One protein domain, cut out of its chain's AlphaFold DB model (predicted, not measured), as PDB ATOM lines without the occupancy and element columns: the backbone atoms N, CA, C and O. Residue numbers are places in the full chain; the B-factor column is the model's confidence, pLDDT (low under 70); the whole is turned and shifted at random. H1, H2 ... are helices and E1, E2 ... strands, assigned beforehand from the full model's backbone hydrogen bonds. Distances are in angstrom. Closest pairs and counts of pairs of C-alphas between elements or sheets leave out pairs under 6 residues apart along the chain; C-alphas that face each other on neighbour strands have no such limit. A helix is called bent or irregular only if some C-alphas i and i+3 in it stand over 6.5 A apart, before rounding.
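This is residues 297 to 336, 354 to 387 and 396 to 448 of the 606 residues of an uncharacterized protein of Guillardia theta (strain CCMP2712) (UniProt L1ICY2). Two long helices, H1 and the gently bent H2, run partly side by side, and hairpin E3-E4 packs across both; the far end of H1, residues 326 to 336, sticks out. A second small hairpin, E1-E2, lies off H1. The 127 printed residues run H1 H2 E1 E2 E3 E4, with two antiparallel two-stranded sheets, class mixed; the whole is loose, radius of gyration of the C-alphas 18.6 A, spanning 60 by 39 by 26 A.

Find C-alpha 300 at (11.780, -37.853, 35.143); H1 runs 53.2 A to 336. H2, 354 to 383, is one helix by its hydrogen bonds but bent, C-alphas 372 and 375 being 6.7 A apart: H2a, 354 to 372, 26.0 A, and H2b, 375 to 383. E1 is 404 to 406, E2 414 to 416, E3 427 to 432, and E4 437 to 442, ending at (-1.046, -44.168, 36.478).

With residues 307 to 321 alone, H1 touches H2a, closest C-alphas Leu 310 and Val 366, 6.1 A, opposite ways at a shallow tilt of 33 degrees, only just short of steep. In hairpin E3-E4, N 430 and O 439 are 2.8 A apart; in E1-E2, N 405 and O 415, 2.8 A. Every O i to N i+4 pair is within hydrogen-bond range in H1, H2a and H2b.

Cuts leave C-alpha gaps of 24.1 A, 336 to 354, and 14.3 A, 387 to 396. No link printed whole is long. Mean pLDDT of the printed part is 72.8, with residues 402 to 426 among those under 70.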
ATOM      1  N   ARG A 297      14.112 -45.322  41.675       76.06
ATOM      2  CA  ARG A 297      14.415 -44.602  40.439       76.06
ATOM      3  C   ARG A 297      13.132 -44.089  39.784       76.06
ATOM      4  O   ARG A 297      12.084 -44.731  39.854       76.06
ATOM      5  N   ILE A 298      13.222 -42.913  39.171       84.25
ATOM      6  CA  ILE A 298      12.092 -42.209  38.568       84.25
ATOM      7  C   ILE A 298      12.337 -41.938  37.091       84.25
ATOM      8  O   ILE A 298      13.390 -41.422  36.711       84.25
ATOM      9  N   ASP A 299      11.315 -42.186  36.275       85.06
ATOM     10  CA  ASP A 299      11.224 -41.605  34.944       85.06
ATOM     11  C   ASP A 299      10.867 -40.119  35.066       85.06
ATOM     12  O   ASP A 299       9.711 -39.695  35.193       85.06
ATOM     13  N   PHE A 300      11.910 -39.296  35.034       83.50
ATOM     14  CA  PHE A 300      11.780 -37.853  35.143       83.50
ATOM     15  C   PHE A 300      11.000 -37.236  33.972       83.50
ATOM     16  O   PHE A 300      10.328 -36.213  34.141       83.50
ATOM     17  N   ARG A 301      11.052 -37.853  32.786       85.44
ATOM     18  CA  ARG A 301      10.306 -37.391  31.612       85.44
ATOM     19  C   ARG A 301       8.819 -37.668  31.795       85.44
ATOM     20  O   ARG A 301       8.021 -36.758  31.565       85.44
ATOM     21  N   ALA A 302       8.455 -38.862  32.260       86.88
ATOM     22  CA  ALA A 302       7.072 -39.196  32.598       86.88
ATOM     23  C   ALA A 302       6.520 -38.244  33.670       86.88
ATOM     24  O   ALA A 302       5.475 -37.621  33.468       86.88
ATOM     25  N   LEU A 303       7.273 -38.022  34.753       87.00
ATOM     26  CA  LEU A 303       6.878 -37.094  35.815       87.00
ATOM     27  C   LEU A 303       6.684 -35.660  35.297       87.00
ATOM     28  O   LEU A 303       5.711 -34.990  35.658       87.00
ATOM     29  N   ARG A 304       7.581 -35.176  34.428       88.75
ATOM     30  CA  ARG A 304       7.473 -33.846  33.807       88.75
ATOM     31  C   ARG A 304       6.234 -33.741  32.925       88.75
ATOM     32  O   ARG A 304       5.511 -32.753  33.036       88.75
ATOM     33  N   ASN A 305       5.973 -34.747  32.095       86.69
ATOM     34  CA  ASN A 305       4.800 -34.785  31.223       86.69
ATOM     35  C   ASN A 305       3.502 -34.756  32.041       86.69
ATOM     36  O   ASN A 305       2.626 -33.941  31.754       86.69
ATOM     37  N   ILE A 306       3.414 -35.566  33.103       89.06
ATOM     38  CA  ILE A 306       2.275 -35.568  34.034       89.06
ATOM     39  C   ILE A 306       2.114 -34.192  34.691       89.06
ATOM     40  O   ILE A 306       1.007 -33.662  34.752       89.06
ATOM     41  N   THR A 307       3.212 -33.570  35.132       89.94
ATOM     42  CA  THR A 307       3.182 -32.226  35.737       89.94
ATOM     43  C   THR A 307       2.614 -31.189  34.771       89.94
ATOM     44  O   THR A 307       1.742 -30.405  35.145       89.94
ATOM     45  N   THR A 308       3.106 -31.167  33.530       89.25
ATOM     46  CA  THR A 308       2.647 -30.232  32.497       89.25
ATOM     47  C   THR A 308       1.174 -30.448  32.175       89.25
ATOM     48  O   THR A 308       0.421 -29.477  32.129       89.25
ATOM     49  N   LEU A 309       0.750 -31.705  32.025       89.06
ATOM     50  CA  LEU A 309      -0.638 -32.062  31.747       89.06
ATOM     51  C   LEU A 309      -1.578 -31.593  32.865       89.06
ATOM     52  O   LEU A 309      -2.551 -30.890  32.604       89.06
ATOM     53  N   LEU A 310      -1.260 -31.924  34.118       89.56
ATOM     54  CA  LEU A 310      -2.091 -31.550  35.262       89.56
ATOM     55  C   LEU A 310      -2.142 -30.031  35.468       89.56
ATOM     56  O   LEU A 310      -3.199 -29.506  35.806       89.56
ATOM     57  N   ARG A 311      -1.039 -29.300  35.239       92.25
ATOM     58  CA  ARG A 311      -1.043 -27.825  35.303       92.25
ATOM     59  C   ARG A 311      -1.874 -27.200  34.186       92.25
ATOM     60  O   ARG A 311      -2.593 -26.245  34.452       92.25
ATOM     61  N   SER A 312      -1.806 -27.747  32.969       90.44
ATOM     62  CA  SER A 312      -2.678 -27.324  31.865       90.44
ATOM     63  C   SER A 312      -4.142 -27.495  32.257       90.44
ATOM     64  O   SER A 312      -4.909 -26.537  32.215       90.44
ATOM     65  N   ARG A 313      -4.504 -28.681  32.765       88.94
ATOM     66  CA  ARG A 313      -5.877 -28.973  33.182       88.94
ATOM     67  C   ARG A 313      -6.344 -28.111  34.357       88.94
ATOM     68  O   ARG A 313      -7.490 -27.678  34.387       88.94
ATOM     69  N   GLN A 314      -5.461 -27.830  35.316       90.62
ATOM     70  CA  GLN A 314      -5.750 -26.916  36.423       90.62
ATOM     71  C   GLN A 314      -6.092 -25.510  35.915       90.62
ATOM     72  O   GLN A 314      -7.025 -24.895  36.427       90.62
ATOM     73  N   ASN A 315      -5.347 -25.005  34.927       90.56
ATOM     74  CA  ASN A 315      -5.596 -23.690  34.340       90.56
ATOM     75  C   ASN A 315      -6.925 -23.664  33.578       90.56
ATOM     76  O   ASN A 315      -7.726 -22.777  33.843       90.56
ATOM     77  N   GLU A 316      -7.197 -24.670  32.741       88.44
ATOM     78  CA  GLU A 316      -8.482 -24.808  32.034       88.44
ATOM     79  C   GLU A 316      -9.671 -24.785  33.005       88.44
ATOM     80  O   GLU A 316     -10.611 -24.015  32.824       88.44
ATOM     81  N   LEU A 317      -9.614 -25.584  34.077       87.06
ATOM     82  CA  LEU A 317     -10.677 -25.637  35.084       87.06
ATOM     83  C   LEU A 317     -10.832 -24.307  35.832       87.06
ATOM     84  O   LEU A 317     -11.954 -23.906  36.134       87.06
ATOM     85  N   ASN A 318      -9.731 -23.618  36.145       88.31
ATOM     86  CA  ASN A 318      -9.782 -22.308  36.796       88.31
ATOM     87  C   ASN A 318     -10.388 -21.235  35.880       88.31
ATOM     88  O   ASN A 318     -11.187 -20.428  36.353       88.31
ATOM     89  N   GLU A 319     -10.027 -21.222  34.595       87.44
ATOM     90  CA  GLU A 319     -10.588 -20.304  33.598       87.44
ATOM     91  C   GLU A 319     -12.086 -20.562  33.402       87.44
ATOM     92  O   GLU A 319     -12.887 -19.630  33.474       87.44
ATOM     93  N   GLU A 320     -12.486 -21.828  33.256       82.69
ATOM     94  CA  GLU A 320     -13.885 -22.219  33.077       82.69
ATOM     95  C   GLU A 320     -14.740 -21.894  34.313       82.69
ATOM     96  O   GLU A 320     -15.830 -21.329  34.189       82.69
ATOM     97  N   LEU A 321     -14.239 -22.174  35.522       82.75
ATOM     98  CA  LEU A 321     -14.914 -21.811  36.773       82.75
ATOM     99  C   LEU A 321     -14.992 -20.291  36.971       82.75
ATOM    100  O   LEU A 321     -16.011 -19.795  37.457       82.75
ATOM    101  N   SER A 322     -13.949 -19.546  36.593       81.94
ATOM    102  CA  SER A 322     -13.955 -18.081  36.652       81.94
ATOM    103  C   SER A 322     -15.016 -17.504  35.718       81.94
ATOM    104  O   SER A 322     -15.842 -16.709  36.162       81.94
ATOM    105  N   TRP A 323     -15.050 -17.962  34.462       74.31
ATOM    106  CA  TRP A 323     -16.023 -17.520  33.461       74.31
ATOM    107  C   TRP A 323     -17.466 -17.839  33.875       74.31
ATOM    108  O   TRP A 323     -18.344 -16.979  33.804       74.31
ATOM    109  N   ARG A 324     -17.722 -19.045  34.401       70.00
ATOM    110  CA  ARG A 324     -19.051 -19.431  34.910       70.00
ATOM    111  C   ARG A 324     -19.455 -18.635  36.153       70.00
ATOM    112  O   ARG A 324     -20.619 -18.256  36.280       70.00
ATOM    113  N   SER A 325     -18.514 -18.331  37.055       68.75
ATOM    114  CA  SER A 325     -18.781 -17.455  38.205       68.75
ATOM    115  C   SER A 325     -19.093 -16.020  37.780       68.75
ATOM    116  O   SER A 325     -19.906 -15.377  38.443       68.75
ATOM    117  N   GLU A 326     -18.446 -15.510  36.735       68.56
ATOM    118  CA  GLU A 326     -18.693 -14.178  36.174       68.56
ATOM    119  C   GLU A 326     -20.071 -14.120  35.507       68.56
ATOM    120  O   GLU A 326     -20.888 -13.290  35.894       68.56
ATOM    121  N   MET A 327     -20.414 -15.106  34.670       62.84
ATOM    122  CA  MET A 327     -21.763 -15.242  34.106       62.84
ATOM    123  C   MET A 327     -22.861 -15.307  35.175       62.84
ATOM    124  O   MET A 327     -23.920 -14.704  35.007       62.84
ATOM    125  N   GLN A 328     -22.635 -16.016  36.286       64.44
ATOM    126  CA  GLN A 328     -23.592 -16.052  37.399       64.44
ATOM    127  C   GLN A 328     -23.755 -14.684  38.074       64.44
ATOM    128  O   GLN A 328     -24.874 -14.331  38.455       64.44
ATOM    129  N   ARG A 329     -22.670 -13.909  38.217       61.81
ATOM    130  CA  ARG A 329     -22.726 -12.548  38.770       61.81
ATOM    131  C   ARG A 329     -23.431 -11.592  37.821       61.81
ATOM    132  O   ARG A 329     -24.319 -10.879  38.275       61.81
ATOM    133  N   ASP A 330     -23.107 -11.625  36.535       61.34
ATOM    134  CA  ASP A 330     -23.736 -10.778  35.519       61.34
ATOM    135  C   ASP A 330     -25.232 -11.081  35.408       61.34
ATOM    136  O   ASP A 330     -26.059 -10.173  35.378       61.34
ATOM    137  N   TYR A 331     -25.614 -12.359  35.467       61.91
ATOM    138  CA  TYR A 331     -27.018 -12.763  35.478       61.91
ATOM    139  C   TYR A 331     -27.747 -12.319  36.756       61.91
ATOM    140  O   TYR A 331     -28.899 -11.878  36.702       61.91
ATOM    141  N   ALA A 332     -27.088 -12.403  37.916       59.88
ATOM    142  CA  ALA A 332     -27.630 -11.891  39.172       59.88
ATOM    143  C   ALA A 332     -27.783 -10.358  39.150       59.88
ATOM    144  O   ALA A 332     -28.794  -9.851  39.637       59.88
ATOM    145  N   HIS A 333     -26.838  -9.639  38.538       56.03
ATOM    146  CA  HIS A 333     -26.879  -8.188  38.348       56.03
ATOM    147  C   HIS A 333     -28.005  -7.759  37.398       56.03
ATOM    148  O   HIS A 333     -28.833  -6.935  37.777       56.03
ATOM    149  N   VAL A 334     -28.128  -8.387  36.223       57.62
ATOM    150  CA  VAL A 334     -29.203  -8.102  35.250       57.62
ATOM    151  C   VAL A 334     -30.592  -8.373  35.845       57.62
ATOM    152  O   VAL A 334     -31.549  -7.649  35.563       57.62
ATOM    153  N   ARG A 335     -30.717  -9.381  36.719       54.28
ATOM    154  CA  ARG A 335     -31.957  -9.662  37.460       54.28
ATOM    155  C   ARG A 335     -32.242  -8.631  38.559       54.28
ATOM    156  O   ARG A 335     -33.408  -8.331  38.808       54.28
ATOM    157  N   ALA A 336     -31.210  -8.112  39.224       55.22
ATOM    158  CA  ALA A 336     -31.343  -7.106  40.276       55.22
ATOM    159  C   ALA A 336     -31.682  -5.709  39.723       55.22
ATOM    160  O   ALA A 336     -32.380  -4.947  40.387       55.22
ATOM    161  N   ASP A 354     -24.665 -28.736  39.556       65.25
ATOM    162  CA  ASP A 354     -24.015 -30.051  39.556       65.25
ATOM    163  C   ASP A 354     -22.850 -30.140  38.565       65.25
ATOM    164  O   ASP A 354     -21.916 -30.914  38.764       65.25
ATOM    165  N   SER A 355     -22.854 -29.316  37.515       70.62
ATOM    166  CA  SER A 355     -21.693 -29.148  36.636       70.62
ATOM    167  C   SER A 355     -20.571 -28.381  37.357       70.62
ATOM    168  O   SER A 355     -19.461 -28.904  37.443       70.62
ATOM    169  N   MET A 356     -20.863 -27.259  38.032       70.69
ATOM    170  CA  MET A 356     -19.898 -26.561  38.904       70.69
ATOM    171  C   MET A 356     -19.343 -27.453  40.020       70.69
ATOM    172  O   MET A 356     -18.135 -27.458  40.254       70.69
ATOM    173  N   LYS A 357     -20.182 -28.255  40.694       70.88
ATOM    174  CA  LYS A 357     -19.710 -29.221  41.704       70.88
ATOM    175  C   LYS A 357     -18.742 -30.244  41.110       70.88
ATOM    176  O   LYS A 357     -17.725 -30.532  41.739       70.88
ATOM    177  N   ARG A 358     -19.033 -30.777  39.916       77.19
ATOM    178  CA  ARG A 358     -18.148 -31.724  39.218       77.19
ATOM    179  C   ARG A 358     -16.817 -31.080  38.841       77.19
ATOM    180  O   ARG A 358     -15.781 -31.657  39.146       77.19
ATOM    181  N   MET A 359     -16.832 -29.864  38.294       78.38
ATOM    182  CA  MET A 359     -15.604 -29.118  37.988       78.38
ATOM    183  C   MET A 359     -14.784 -28.810  39.247       78.38
ATOM    184  O   MET A 359     -13.568 -28.964  39.238       78.38
ATOM    185  N   HIS A 360     -15.422 -28.439  40.361       77.31
ATOM    186  CA  HIS A 360     -14.724 -28.245  41.636       77.31
ATOM    187  C   HIS A 360     -14.135 -29.544  42.201       77.31
ATOM    188  O   HIS A 360     -13.044 -29.515  42.778       77.31
ATOM    189  N   ALA A 361     -14.841 -30.668  42.058       78.81
ATOM    190  CA  ALA A 361     -14.335 -31.977  42.453       78.81
ATOM    191  C   ALA A 361     -13.108 -32.368  41.613       78.81
ATOM    192  O   ALA A 361     -12.078 -32.714  42.190       78.81
ATOM    193  N   GLU A 362     -13.179 -32.210  40.287       84.69
ATOM    194  CA  GLU A 362     -12.060 -32.459  39.369       84.69
ATOM    195  C   GLU A 362     -10.879 -31.522  39.662       84.69
ATOM    196  O   GLU A 362      -9.742 -31.973  39.782       84.69
ATOM    197  N   LEU A 363     -11.128 -30.225  39.883       86.12
ATOM    198  CA  LEU A 363     -10.080 -29.263  40.232       86.12
ATOM    199  C   LEU A 363      -9.376 -29.658  41.533       86.12
ATOM    200  O   LEU A 363      -8.147 -29.633  41.601       86.12
ATOM    201  N   ARG A 364     -10.134 -30.055  42.564       82.94
ATOM    202  CA  ARG A 364      -9.557 -30.555  43.820       82.94
ATOM    203  C   ARG A 364      -8.725 -31.811  43.570       82.94
ATOM    204  O   ARG A 364      -7.655 -31.955  44.162       82.94
ATOM    205  N   GLU A 365      -9.182 -32.705  42.703       85.12
ATOM    206  CA  GLU A 365      -8.468 -33.929  42.348       85.12
ATOM    207  C   GLU A 365      -7.140 -33.642  41.632       85.12
ATOM    208  O   GLU A 365      -6.104 -34.197  42.015       85.12
ATOM    209  N   VAL A 366      -7.144 -32.728  40.658       85.94
ATOM    210  CA  VAL A 366      -5.953 -32.250  39.939       85.94
ATOM    211  C   VAL A 366      -4.973 -31.584  40.905       85.94
ATOM    212  O   VAL A 366      -3.794 -31.940  40.933       85.94
ATOM    213  N   GLN A 367      -5.452 -30.671  41.755       87.12
ATOM    214  CA  GLN A 367      -4.632 -29.993  42.762       87.12
ATOM    215  C   GLN A 367      -4.025 -30.973  43.771       87.12
ATOM    216  O   GLN A 367      -2.837 -30.882  44.071       87.12
ATOM    217  N   THR A 368      -4.805 -31.941  44.259       85.06
ATOM    218  CA  THR A 368      -4.289 -33.012  45.130       85.06
ATOM    219  C   THR A 368      -3.195 -33.794  44.407       85.06
ATOM    220  O   THR A 368      -2.130 -34.036  44.966       85.06
ATOM    221  N   SER A 369      -3.415 -34.128  43.135       87.12
ATOM    222  CA  SER A 369      -2.450 -34.900  42.354       87.12
ATOM    223  C   SER A 369      -1.123 -34.157  42.167       87.12
ATOM    224  O   SER A 369      -0.049 -34.723  42.384       87.12
ATOM    225  N   LEU A 370      -1.197 -32.861  41.853       86.44
ATOM    226  CA  LEU A 370      -0.036 -31.984  41.726       86.44
ATOM    227  C   LEU A 370       0.695 -31.794  43.054       86.44
ATOM    228  O   LEU A 370       1.882 -32.092  43.158       86.44
ATOM    229  N   TYR A 371       0.003 -31.291  44.074       85.31
ATOM    230  CA  TYR A 371       0.653 -30.796  45.287       85.31
ATOM    231  C   TYR A 371       0.976 -31.894  46.301       85.31
ATOM    232  O   TYR A 371       1.911 -31.729  47.090       85.31
ATOM    233  N   THR A 372       0.240 -33.008  46.292       80.81
ATOM    234  CA  THR A 372       0.441 -34.119  47.235       80.81
ATOM    235  C   THR A 372       1.341 -35.214  46.667       80.81
ATOM    236  O   THR A 372       2.114 -35.797  47.429       80.81
ATOM    237  N   PHE A 373       1.299 -35.477  45.357       81.62
ATOM    238  CA  PHE A 373       2.056 -36.584  44.756       81.62
ATOM    239  C   PHE A 373       3.213 -36.080  43.893       81.62
ATOM    240  O   PHE A 373       4.374 -36.317  44.224       81.62
ATOM    241  N   VAL A 374       2.920 -35.318  42.838       86.06
ATOM    242  CA  VAL A 374       3.906 -34.935  41.814       86.06
ATOM    243  C   VAL A 374       4.985 -33.990  42.358       86.06
ATOM    244  O   VAL A 374       6.176 -34.296  42.285       86.06
ATOM    245  N   ASP A 375       4.596 -32.863  42.956       85.81
ATOM    246  CA  ASP A 375       5.525 -31.846  43.461       85.81
ATOM    247  C   ASP A 375       6.465 -32.392  44.557       85.81
ATOM    248  O   ASP A 375       7.661 -32.078  44.534       85.81
ATOM    249  N   PRO A 376       5.996 -33.190  45.541       83.25
ATOM    250  CA  PRO A 376       6.880 -33.794  46.536       83.25
ATOM    251  C   PRO A 376       7.878 -34.792  45.945       83.25
ATOM    252  O   PRO A 376       9.037 -34.778  46.371       83.25
ATOM    253  N   ILE A 377       7.461 -35.614  44.973       85.00
ATOM    254  CA  ILE A 377       8.355 -36.530  44.244       85.00
ATOM    255  C   ILE A 377       9.426 -35.713  43.516       85.00
ATOM    256  O   ILE A 377      10.617 -35.944  43.723       85.00
ATOM    257  N   TRP A 378       9.020 -34.682  42.770       85.06
ATOM    258  CA  TRP A 378       9.929 -33.789  42.049       85.06
ATOM    259  C   TRP A 378      10.946 -33.120  42.978       85.06
ATOM    260  O   TRP A 378      12.152 -33.138  42.733       85.06
ATOM    261  N   LYS A 379      10.475 -32.539  44.089       83.12
ATOM    262  CA  LYS A 379      11.330 -31.860  45.074       83.12
ATOM    263  C   LYS A 379      12.304 -32.818  45.758       83.12
ATOM    264  O   LYS A 379      13.394 -32.380  46.121       83.12
ATOM    265  N   ASN A 380      11.916 -34.072  45.993       81.50
ATOM    266  CA  ASN A 380      12.801 -35.077  46.582       81.50
ATOM    267  C   ASN A 380      13.857 -35.529  45.557       81.50
ATOM    268  O   ASN A 380      15.044 -35.382  45.839       81.50
ATOM    269  N   ALA A 381      13.438 -35.893  44.339       77.62
ATOM    270  CA  ALA A 381      14.335 -36.263  43.243       77.62
ATOM    271  C   ALA A 381      15.395 -35.182  42.957       77.62
ATOM    272  O   ALA A 381      16.579 -35.474  42.816       77.62
ATOM    273  N   MET A 382      14.994 -33.905  42.952       71.31
ATOM    274  CA  MET A 382      15.906 -32.777  42.708       71.31
ATOM    275  C   MET A 382      16.928 -32.543  43.824       71.31
ATOM    276  O   MET A 382      18.036 -32.080  43.558       71.31
ATOM    277  N   LYS A 383      16.574 -32.836  45.080       68.62
ATOM    278  CA  LYS A 383      17.497 -32.692  46.220       68.62
ATOM    279  C   LYS A 383      18.557 -33.783  46.244       68.62
ATOM    280  O   LYS A 383      19.656 -33.533  46.731       68.62
ATOM    281  N   CYS A 384      18.217 -34.957  45.729       53.72
ATOM    282  CA  CYS A 384      19.070 -36.135  45.706       53.72
ATOM    283  C   CYS A 384      19.941 -36.222  44.448       53.72
ATOM    284  O   CYS A 384      20.547 -37.260  44.209       53.72
ATOM    285  N   ARG A 385      20.069 -35.127  43.680       56.44
ATOM    286  CA  ARG A 385      21.068 -35.028  42.615       56.44
ATOM    287  C   ARG A 385      22.450 -35.240  43.228       56.44
ATOM    288  O   ARG A 385      22.939 -34.391  43.981       56.44
ATOM    289  N   THR A 386      23.059 -36.378  42.921       50.97
ATOM    290  CA  THR A 386      24.441 -36.686  43.272       50.97
ATOM    291  C   THR A 386      25.315 -35.563  42.721       50.97
ATOM    292  O   THR A 386      25.455 -35.368  41.517       50.97
ATOM    293  N   LYS A 387      25.869 -34.744  43.623       43.31
ATOM    294  CA  LYS A 387      26.759 -33.626  43.264       43.31
ATOM    295  C   LYS A 387      28.084 -34.092  42.645       43.31
ATOM    296  O   LYS A 387      28.865 -33.247  42.225       43.31
ATOM    297  N   ARG A 396      19.240 -39.914  33.827       49.66
ATOM    298  CA  ARG A 396      18.954 -41.333  34.065       49.66
ATOM    299  C   ARG A 396      18.989 -41.736  35.534       49.66
ATOM    300  O   ARG A 396      18.552 -42.850  35.818       49.66
ATOM    301  N   ASP A 397      19.453 -40.864  36.429       62.91
ATOM    302  CA  ASP A 397      19.768 -41.225  37.820       62.91
ATOM    303  C   ASP A 397      18.954 -40.445  38.873       62.91
ATOM    304  O   ASP A 397      19.364 -40.265  40.020       62.91
ATOM    305  N   TYR A 398      17.761 -39.959  38.505       74.31
ATOM    306  CA  TYR A 398      16.850 -39.369  39.486       74.31
ATOM    307  C   TYR A 398      16.266 -40.458  40.386       74.31
ATOM    308  O   TYR A 398      15.423 -41.249  39.962       74.31
ATOM    309  N   ARG A 399      16.688 -40.457  41.652       75.44
ATOM    310  CA  ARG A 399      16.143 -41.319  42.702       75.44
ATOM    311  C   ARG A 399      15.365 -40.515  43.729       75.44
ATOM    312  O   ARG A 399      15.761 -39.414  44.116       75.44
ATOM    313  N   VAL A 400      14.275 -41.095  44.209       73.81
ATOM    314  CA  VAL A 400      13.565 -40.638  45.396       73.81
ATOM    315  C   VAL A 400      13.932 -41.519  46.570       73.81
ATOM    316  O   VAL A 400      13.654 -42.716  46.588       73.81
ATOM    317  N   HIS A 401      14.528 -40.898  47.581       70.25
ATOM    318  CA  HIS A 401      14.808 -41.564  48.843       70.25
ATOM    319  C   HIS A 401      13.625 -41.400  49.777       70.25
ATOM    320  O   HIS A 401      13.088 -40.299  49.953       70.25
ATOM    321  N   LEU A 402      13.239 -42.511  50.392       64.44
ATOM    322  CA  LEU A 402      12.149 -42.538  51.342       64.44
ATOM    323  C   LEU A 402      12.666 -42.213  52.729       64.44
ATOM    324  O   LEU A 402      13.782 -42.549  53.102       64.44
ATOM    325  N   ASN A 403      11.820 -41.532  53.490       64.38
ATOM    326  CA  ASN A 403      11.972 -41.442  54.928       64.38
ATOM    327  C   ASN A 403      10.809 -42.218  55.525       64.38
ATOM    328  O   ASN A 403       9.676 -41.723  55.503       64.38
ATOM    329  N   ILE A 404      11.089 -43.440  55.956       58.91
ATOM    330  CA  ILE A 404      10.114 -44.351  56.522       58.91
ATOM    331  C   ILE A 404      10.069 -44.087  58.022       58.91
ATOM    332  O   ILE A 404      11.048 -44.219  58.759       58.91
ATOM    333  N   LYS A 405       8.896 -43.675  58.482       54.94
ATOM    334  CA  LYS A 405       8.581 -43.559  59.895       54.94
ATOM    335  C   LYS A 405       7.615 -44.662  60.267       54.94
ATOM    336  O   LYS A 405       6.702 -44.993  59.521       54.94
ATOM    337  N   ILE A 406       7.789 -45.183  61.466       52.53
ATOM    338  CA  ILE A 406       6.734 -45.941  62.118       52.53
ATOM    339  C   ILE A 406       5.808 -44.879  62.709       52.53
ATOM    340  O   ILE A 406       6.249 -44.070  63.527       52.53
ATOM    341  N   ASN A 407       4.588 -44.764  62.177       44.34
ATOM    342  CA  ASN A 407       3.678 -43.696  62.578       44.34
ATOM    343  C   ASN A 407       3.266 -43.891  64.037       44.34
ATOM    344  O   ASN A 407       2.724 -44.935  64.383       44.34
ATOM    345  N   GLU A 408       3.445 -42.854  64.858       38.91
ATOM    346  CA  GLU A 408       3.086 -42.848  66.284       38.91
ATOM    347  C   GLU A 408       1.570 -42.712  66.550       38.91
ATOM    348  O   GLU A 408       1.144 -42.683  67.700       38.91
ATOM    349  N   PHE A 409       0.737 -42.689  65.502       38.28
ATOM    350  CA  PHE A 409      -0.721 -42.621  65.625       38.28
ATOM    351  C   PHE A 409      -1.392 -43.988  65.409       38.28
ATOM    352  O   PHE A 409      -1.413 -44.497  64.290       38.28
ATOM    353  N   ALA A 410      -1.969 -44.524  66.493       37.91
ATOM    354  CA  ALA A 410      -3.075 -45.486  66.652       37.91
ATOM    355  C   ALA A 410      -3.202 -46.761  65.774       37.91
ATOM    356  O   ALA A 410      -4.110 -47.551  66.033       37.91
ATOM    357  N   LYS A 411      -2.370 -47.008  64.751       42.41
ATOM    358  CA  LYS A 411      -2.493 -48.193  63.869       42.41
ATOM    359  C   LYS A 411      -1.186 -48.936  63.572       42.41
ATOM    360  O   LYS A 411      -1.212 -49.873  62.782       42.41
ATOM    361  N   SER A 412      -0.060 -48.537  64.174       43.97
ATOM    362  CA  SER A 412       1.259 -49.171  63.964       43.97
ATOM    363  C   SER A 412       1.603 -49.403  62.483       43.97
ATOM    364  O   SER A 412       2.186 -50.422  62.118       43.97
ATOM    365  N   THR A 413       1.203 -48.473  61.612       46.12
ATOM    366  CA  THR A 413       1.481 -48.539  60.177       46.12
ATOM    367  C   THR A 413       2.821 -47.886  59.863       46.12
ATOM    368  O   THR A 413       3.216 -46.883  60.468       46.12
ATOM    369  N   LEU A 414       3.529 -48.437  58.878       48.53
ATOM    370  CA  LEU A 414       4.658 -47.750  58.264       48.53
ATOM    371  C   LEU A 414       4.115 -46.587  57.431       48.53
ATOM    372  O   LEU A 414       3.208 -46.762  56.619       48.53
ATOM    373  N   SER A 415       4.669 -45.399  57.630       52.03
ATOM    374  CA  SER A 415       4.382 -44.225  56.816       52.03
ATOM    375  C   SER A 415       5.663 -43.719  56.179       52.03
ATOM    376  O   SER A 415       6.751 -43.811  56.740       52.03
ATOM    377  N   THR A 416       5.553 -43.149  54.991       56.12
ATOM    378  CA  THR A 416       6.671 -42.444  54.365       56.12
ATOM    379  C   THR A 416       6.401 -40.952  54.462       56.12
ATOM    380  O   THR A 416       5.305 -40.504  54.159       56.12
ATOM    381  N   CYS A 417       7.352 -40.144  54.924       56.53
ATOM    382  CA  CYS A 417       7.081 -38.720  55.151       56.53
ATOM    383  C   CYS A 417       7.385 -37.830  53.942       56.53
ATOM    384  O   CYS A 417       6.862 -36.718  53.876       56.53
ATOM    385  N   ARG A 418       8.273 -38.255  53.031       61.09
ATOM    386  CA  ARG A 418       8.780 -37.418  51.928       61.09
ATOM    387  C   ARG A 418       9.367 -38.269  50.789       61.09
ATOM    388  O   ARG A 418      10.557 -38.552  50.866       61.09
ATOM    389  N   PRO A 419       8.628 -38.596  49.716       66.44
ATOM    390  CA  PRO A 419       7.183 -38.448  49.512       66.44
ATOM    391  C   PRO A 419       6.352 -39.520  50.242       66.44
ATOM    392  O   PRO A 419       6.867 -40.538  50.712       66.44
ATOM    393  N   GLN A 420       5.047 -39.275  50.355       65.69
ATOM    394  CA  GLN A 420       4.051 -40.207  50.896       65.69
ATOM    395  C   GLN A 420       3.640 -41.243  49.832       65.69
ATOM    396  O   GLN A 420       2.539 -41.174  49.298       65.69
ATOM    397  N   LEU A 421       4.528 -42.188  49.495       66.56
ATOM    398  CA  LEU A 421       4.281 -43.168  48.425       66.56
ATOM    399  C   LEU A 421       3.042 -44.038  48.661       66.56
ATOM    400  O   LEU A 421       2.318 -44.330  47.724       66.56
ATOM    401  N   HIS A 422       2.761 -44.388  49.915       66.69
ATOM    402  CA  HIS A 422       1.600 -45.198  50.302       66.69
ATOM    403  C   HIS A 422       0.236 -44.526  50.040       66.69
ATOM    404  O   HIS A 422      -0.797 -45.161  50.220       66.69
ATOM    405  N   VAL A 423       0.221 -43.239  49.675       65.25
ATOM    406  CA  VAL A 423      -0.998 -42.464  49.388       65.25
ATOM    407  C   VAL A 423      -1.111 -42.143  47.893       65.25
ATOM    408  O   VAL A 423      -2.060 -41.480  47.480       65.25
ATOM    409  N   ILE A 424      -0.151 -42.587  47.073       69.19
ATOM    410  CA  ILE A 424      -0.199 -42.367  45.629       69.19
ATOM    411  C   ILE A 424      -1.377 -43.168  45.061       69.19
ATOM    412  O   ILE A 424      -1.467 -44.376  45.278       69.19
ATOM    413  N   PRO A 425      -2.317 -42.511  44.366       68.00
ATOM    414  CA  PRO A 425      -3.448 -43.197  43.774       68.00
ATOM    415  C   PRO A 425      -2.956 -44.085  42.623       68.00
ATOM    416  O   PRO A 425      -2.065 -43.657  41.888       68.00
ATOM    417  N   PRO A 426      -3.536 -45.285  42.437       63.72
ATOM    418  CA  PRO A 426      -3.155 -46.188  41.358       63.72
ATOM    419  C   PRO A 426      -3.397 -45.549  39.993       63.72
ATOM    420  O   PRO A 426      -2.446 -45.169  39.333       63.72
ATOM    421  N   ILE A 427      -4.651 -45.322  39.604       78.12
ATOM    422  CA  ILE A 427      -4.994 -44.725  38.309       78.12
ATOM    423  C   ILE A 427      -6.014 -43.614  38.539       78.12
ATOM    424  O   ILE A 427      -6.966 -43.793  39.302       78.12
ATOM    425  N   ARG A 428      -5.828 -42.468  37.878       77.75
ATOM    426  CA  ARG A 428      -6.820 -41.384  37.824       77.75
ATOM    427  C   ARG A 428      -7.097 -40.977  36.399       77.75
ATOM    428  O   ARG A 428      -6.178 -40.895  35.591       77.75
ATOM    429  N   SER A 429      -8.354 -40.680  36.112       81.12
ATOM    430  CA  SER A 429      -8.779 -40.263  34.785       81.12
ATOM    431  C   SER A 429      -9.233 -38.813  34.816       81.12
ATOM    432  O   SER A 429     -10.098 -38.447  35.602       81.12
ATOM    433  N   PHE A 430      -8.663 -38.005  33.931       78.94
ATOM    434  CA  PHE A 430      -8.954 -36.586  33.792       78.94
ATOM    435  C   PHE A 430      -9.603 -36.333  32.439       78.94
ATOM    436  O   PHE A 430      -9.243 -36.963  31.440       78.94
ATOM    437  N   LEU A 431     -10.557 -35.412  32.406       74.44
ATOM    438  CA  LEU A 431     -11.120 -34.935  31.152       74.44
ATOM    439  C   LEU A 431     -10.174 -33.882  30.565       74.44
ATOM    440  O   LEU A 431      -9.567 -33.110  31.292       74.44
ATOM    441  N   VAL A 432     -10.013 -33.859  29.251       72.31
ATOM    442  CA  VAL A 432      -9.184 -32.892  28.515       72.31
ATOM    443  C   VAL A 432      -9.879 -32.512  27.212       72.31
ATOM    444  O   VAL A 432     -10.809 -33.195  26.774       72.31
ATOM    445  N   GLU A 433      -9.445 -31.401  26.605       62.44
ATOM    446  CA  GLU A 433      -9.969 -30.898  25.324       62.44
ATOM    447  C   GLU A 433     -11.493 -30.644  25.386       62.44
ATOM    448  O   GLU A 433     -12.278 -31.206  24.619       62.44
ATOM    449  N   GLY A 434     -11.940 -29.841  26.363       56.66
ATOM    450  CA  GLY A 434     -13.357 -29.471  26.510       56.66
ATOM    451  C   GLY A 434     -14.285 -30.634  26.889       56.66
ATOM    452  O   GLY A 434     -15.473 -30.597  26.582       56.66
ATOM    453  N   GLY A 435     -13.748 -31.686  27.518       61.97
ATOM    454  CA  GLY A 435     -14.515 -32.858  27.962       61.97
ATOM    455  C   GLY A 435     -14.683 -33.956  26.910       61.97
ATOM    456  O   GLY A 435     -15.328 -34.965  27.188       61.97
ATOM    457  N   SER A 436     -14.103 -33.788  25.719       69.75
ATOM    458  CA  SER A 436     -14.225 -34.748  24.613       69.75
ATOM    459  C   SER A 436     -13.260 -35.932  24.713       69.75
ATOM    460  O   SER A 436     -13.521 -36.997  24.149       69.75
ATOM    461  N   ARG A 437     -12.161 -35.777  25.460       76.38
ATOM    462  CA  ARG A 437     -11.128 -36.797  25.619       76.38
ATOM    463  C   ARG A 437     -10.883 -37.080  27.094       76.38
ATOM    464  O   ARG A 437     -10.837 -36.169  27.911       76.38
ATOM    465  N   GLN A 438     -10.694 -38.351  27.435       81.69
ATOM    466  CA  GLN A 438     -10.304 -38.775  28.776       81.69
ATOM    467  C   GLN A 438      -8.864 -39.291  28.733       81.69
ATOM    468  O   GLN A 438      -8.534 -40.149  27.911       81.69
ATOM    469  N   ILE A 439      -8.003 -38.762  29.598       80.50
ATOM    470  CA  ILE A 439      -6.646 -39.272  29.809       80.50
ATOM    471  C   ILE A 439      -6.601 -39.958  31.163       80.50
ATOM    472  O   ILE A 439      -6.939 -39.354  32.177       80.50
ATOM    473  N   SER A 440      -6.135 -41.202  31.178       84.25
ATOM    474  CA  SER A 440      -5.851 -41.937  32.407       84.25
ATOM    475  C   SER A 440      -4.360 -41.863  32.712       84.25
ATOM    476  O   SER A 440      -3.534 -42.093  31.832       84.25
ATOM    477  N   ILE A 441      -4.031 -41.510  33.948       81.50
ATOM    478  CA  ILE A 441      -2.674 -41.390  34.467       81.50
ATOM    479  C   ILE A 441      -2.516 -42.437  35.563       81.50
ATOM    480  O   ILE A 441      -3.231 -42.375  36.568       81.50
ATOM    481  N   ASP A 442      -1.575 -43.361  35.382       83.31
ATOM    482  CA  ASP A 442      -1.046 -44.168  36.478       83.31
ATOM    483  C   ASP A 442       0.160 -43.438  37.075       83.31
ATOM    484  O   ASP A 442       1.146 -43.151  36.394       83.31
ATOM    485  N   PHE A 443       0.069 -43.061  38.350       79.56
ATOM    486  CA  PHE A 443       1.164 -42.351  39.014       79.56
ATOM    487  C   PHE A 443       2.306 -43.290  39.421       79.56
ATOM    488  O   PHE A 443       3.395 -42.804  39.733       79.56
ATOM    489  N   HIS A 444       2.087 -44.609  39.418       80.12
ATOM    490  CA  HIS A 444       3.120 -45.598  39.710       80.12
ATOM    491  C   HIS A 444       4.072 -45.809  38.533       80.12
ATOM    492  O   HIS A 444       5.236 -46.118  38.776       80.12
ATOM    493  N   ASP A 445       3.640 -45.532  37.299       80.94
ATOM    494  CA  ASP A 445       4.483 -45.602  36.089       80.94
ATOM    495  C   ASP A 445       5.657 -44.610  36.116       80.94
ATOM    496  O   ASP A 445       6.625 -44.731  35.369       80.94
ATOM    497  N   VAL A 446       5.596 -43.621  37.010       82.75
ATOM    498  CA  VAL A 446       6.711 -42.715  37.287       82.75
ATOM    499  C   VAL A 446       7.901 -43.459  37.899       82.75
ATOM    500  O   VAL A 446       9.037 -43.014  37.736       82.75
ATOM    501  N   PHE A 447       7.676 -44.562  38.613       82.81
ATOM    502  CA  PHE A 447       8.731 -45.346  39.245       82.81
ATOM    503  C   PHE A 447       9.192 -46.453  38.306       82.81
ATOM    504  O   PHE A 447       8.411 -47.297  37.878       82.81
ATOM    505  N   ILE A 448      10.489 -46.469  38.021       78.06
ATOM    506  CA  ILE A 448      11.095 -47.423  37.095       78.06
ATOM    507  C   ILE A 448      12.150 -48.261  37.805       78.06
ATOM    508  O   ILE A 448      12.730 -47.855  38.815       78.06
TER     509      ILE A 448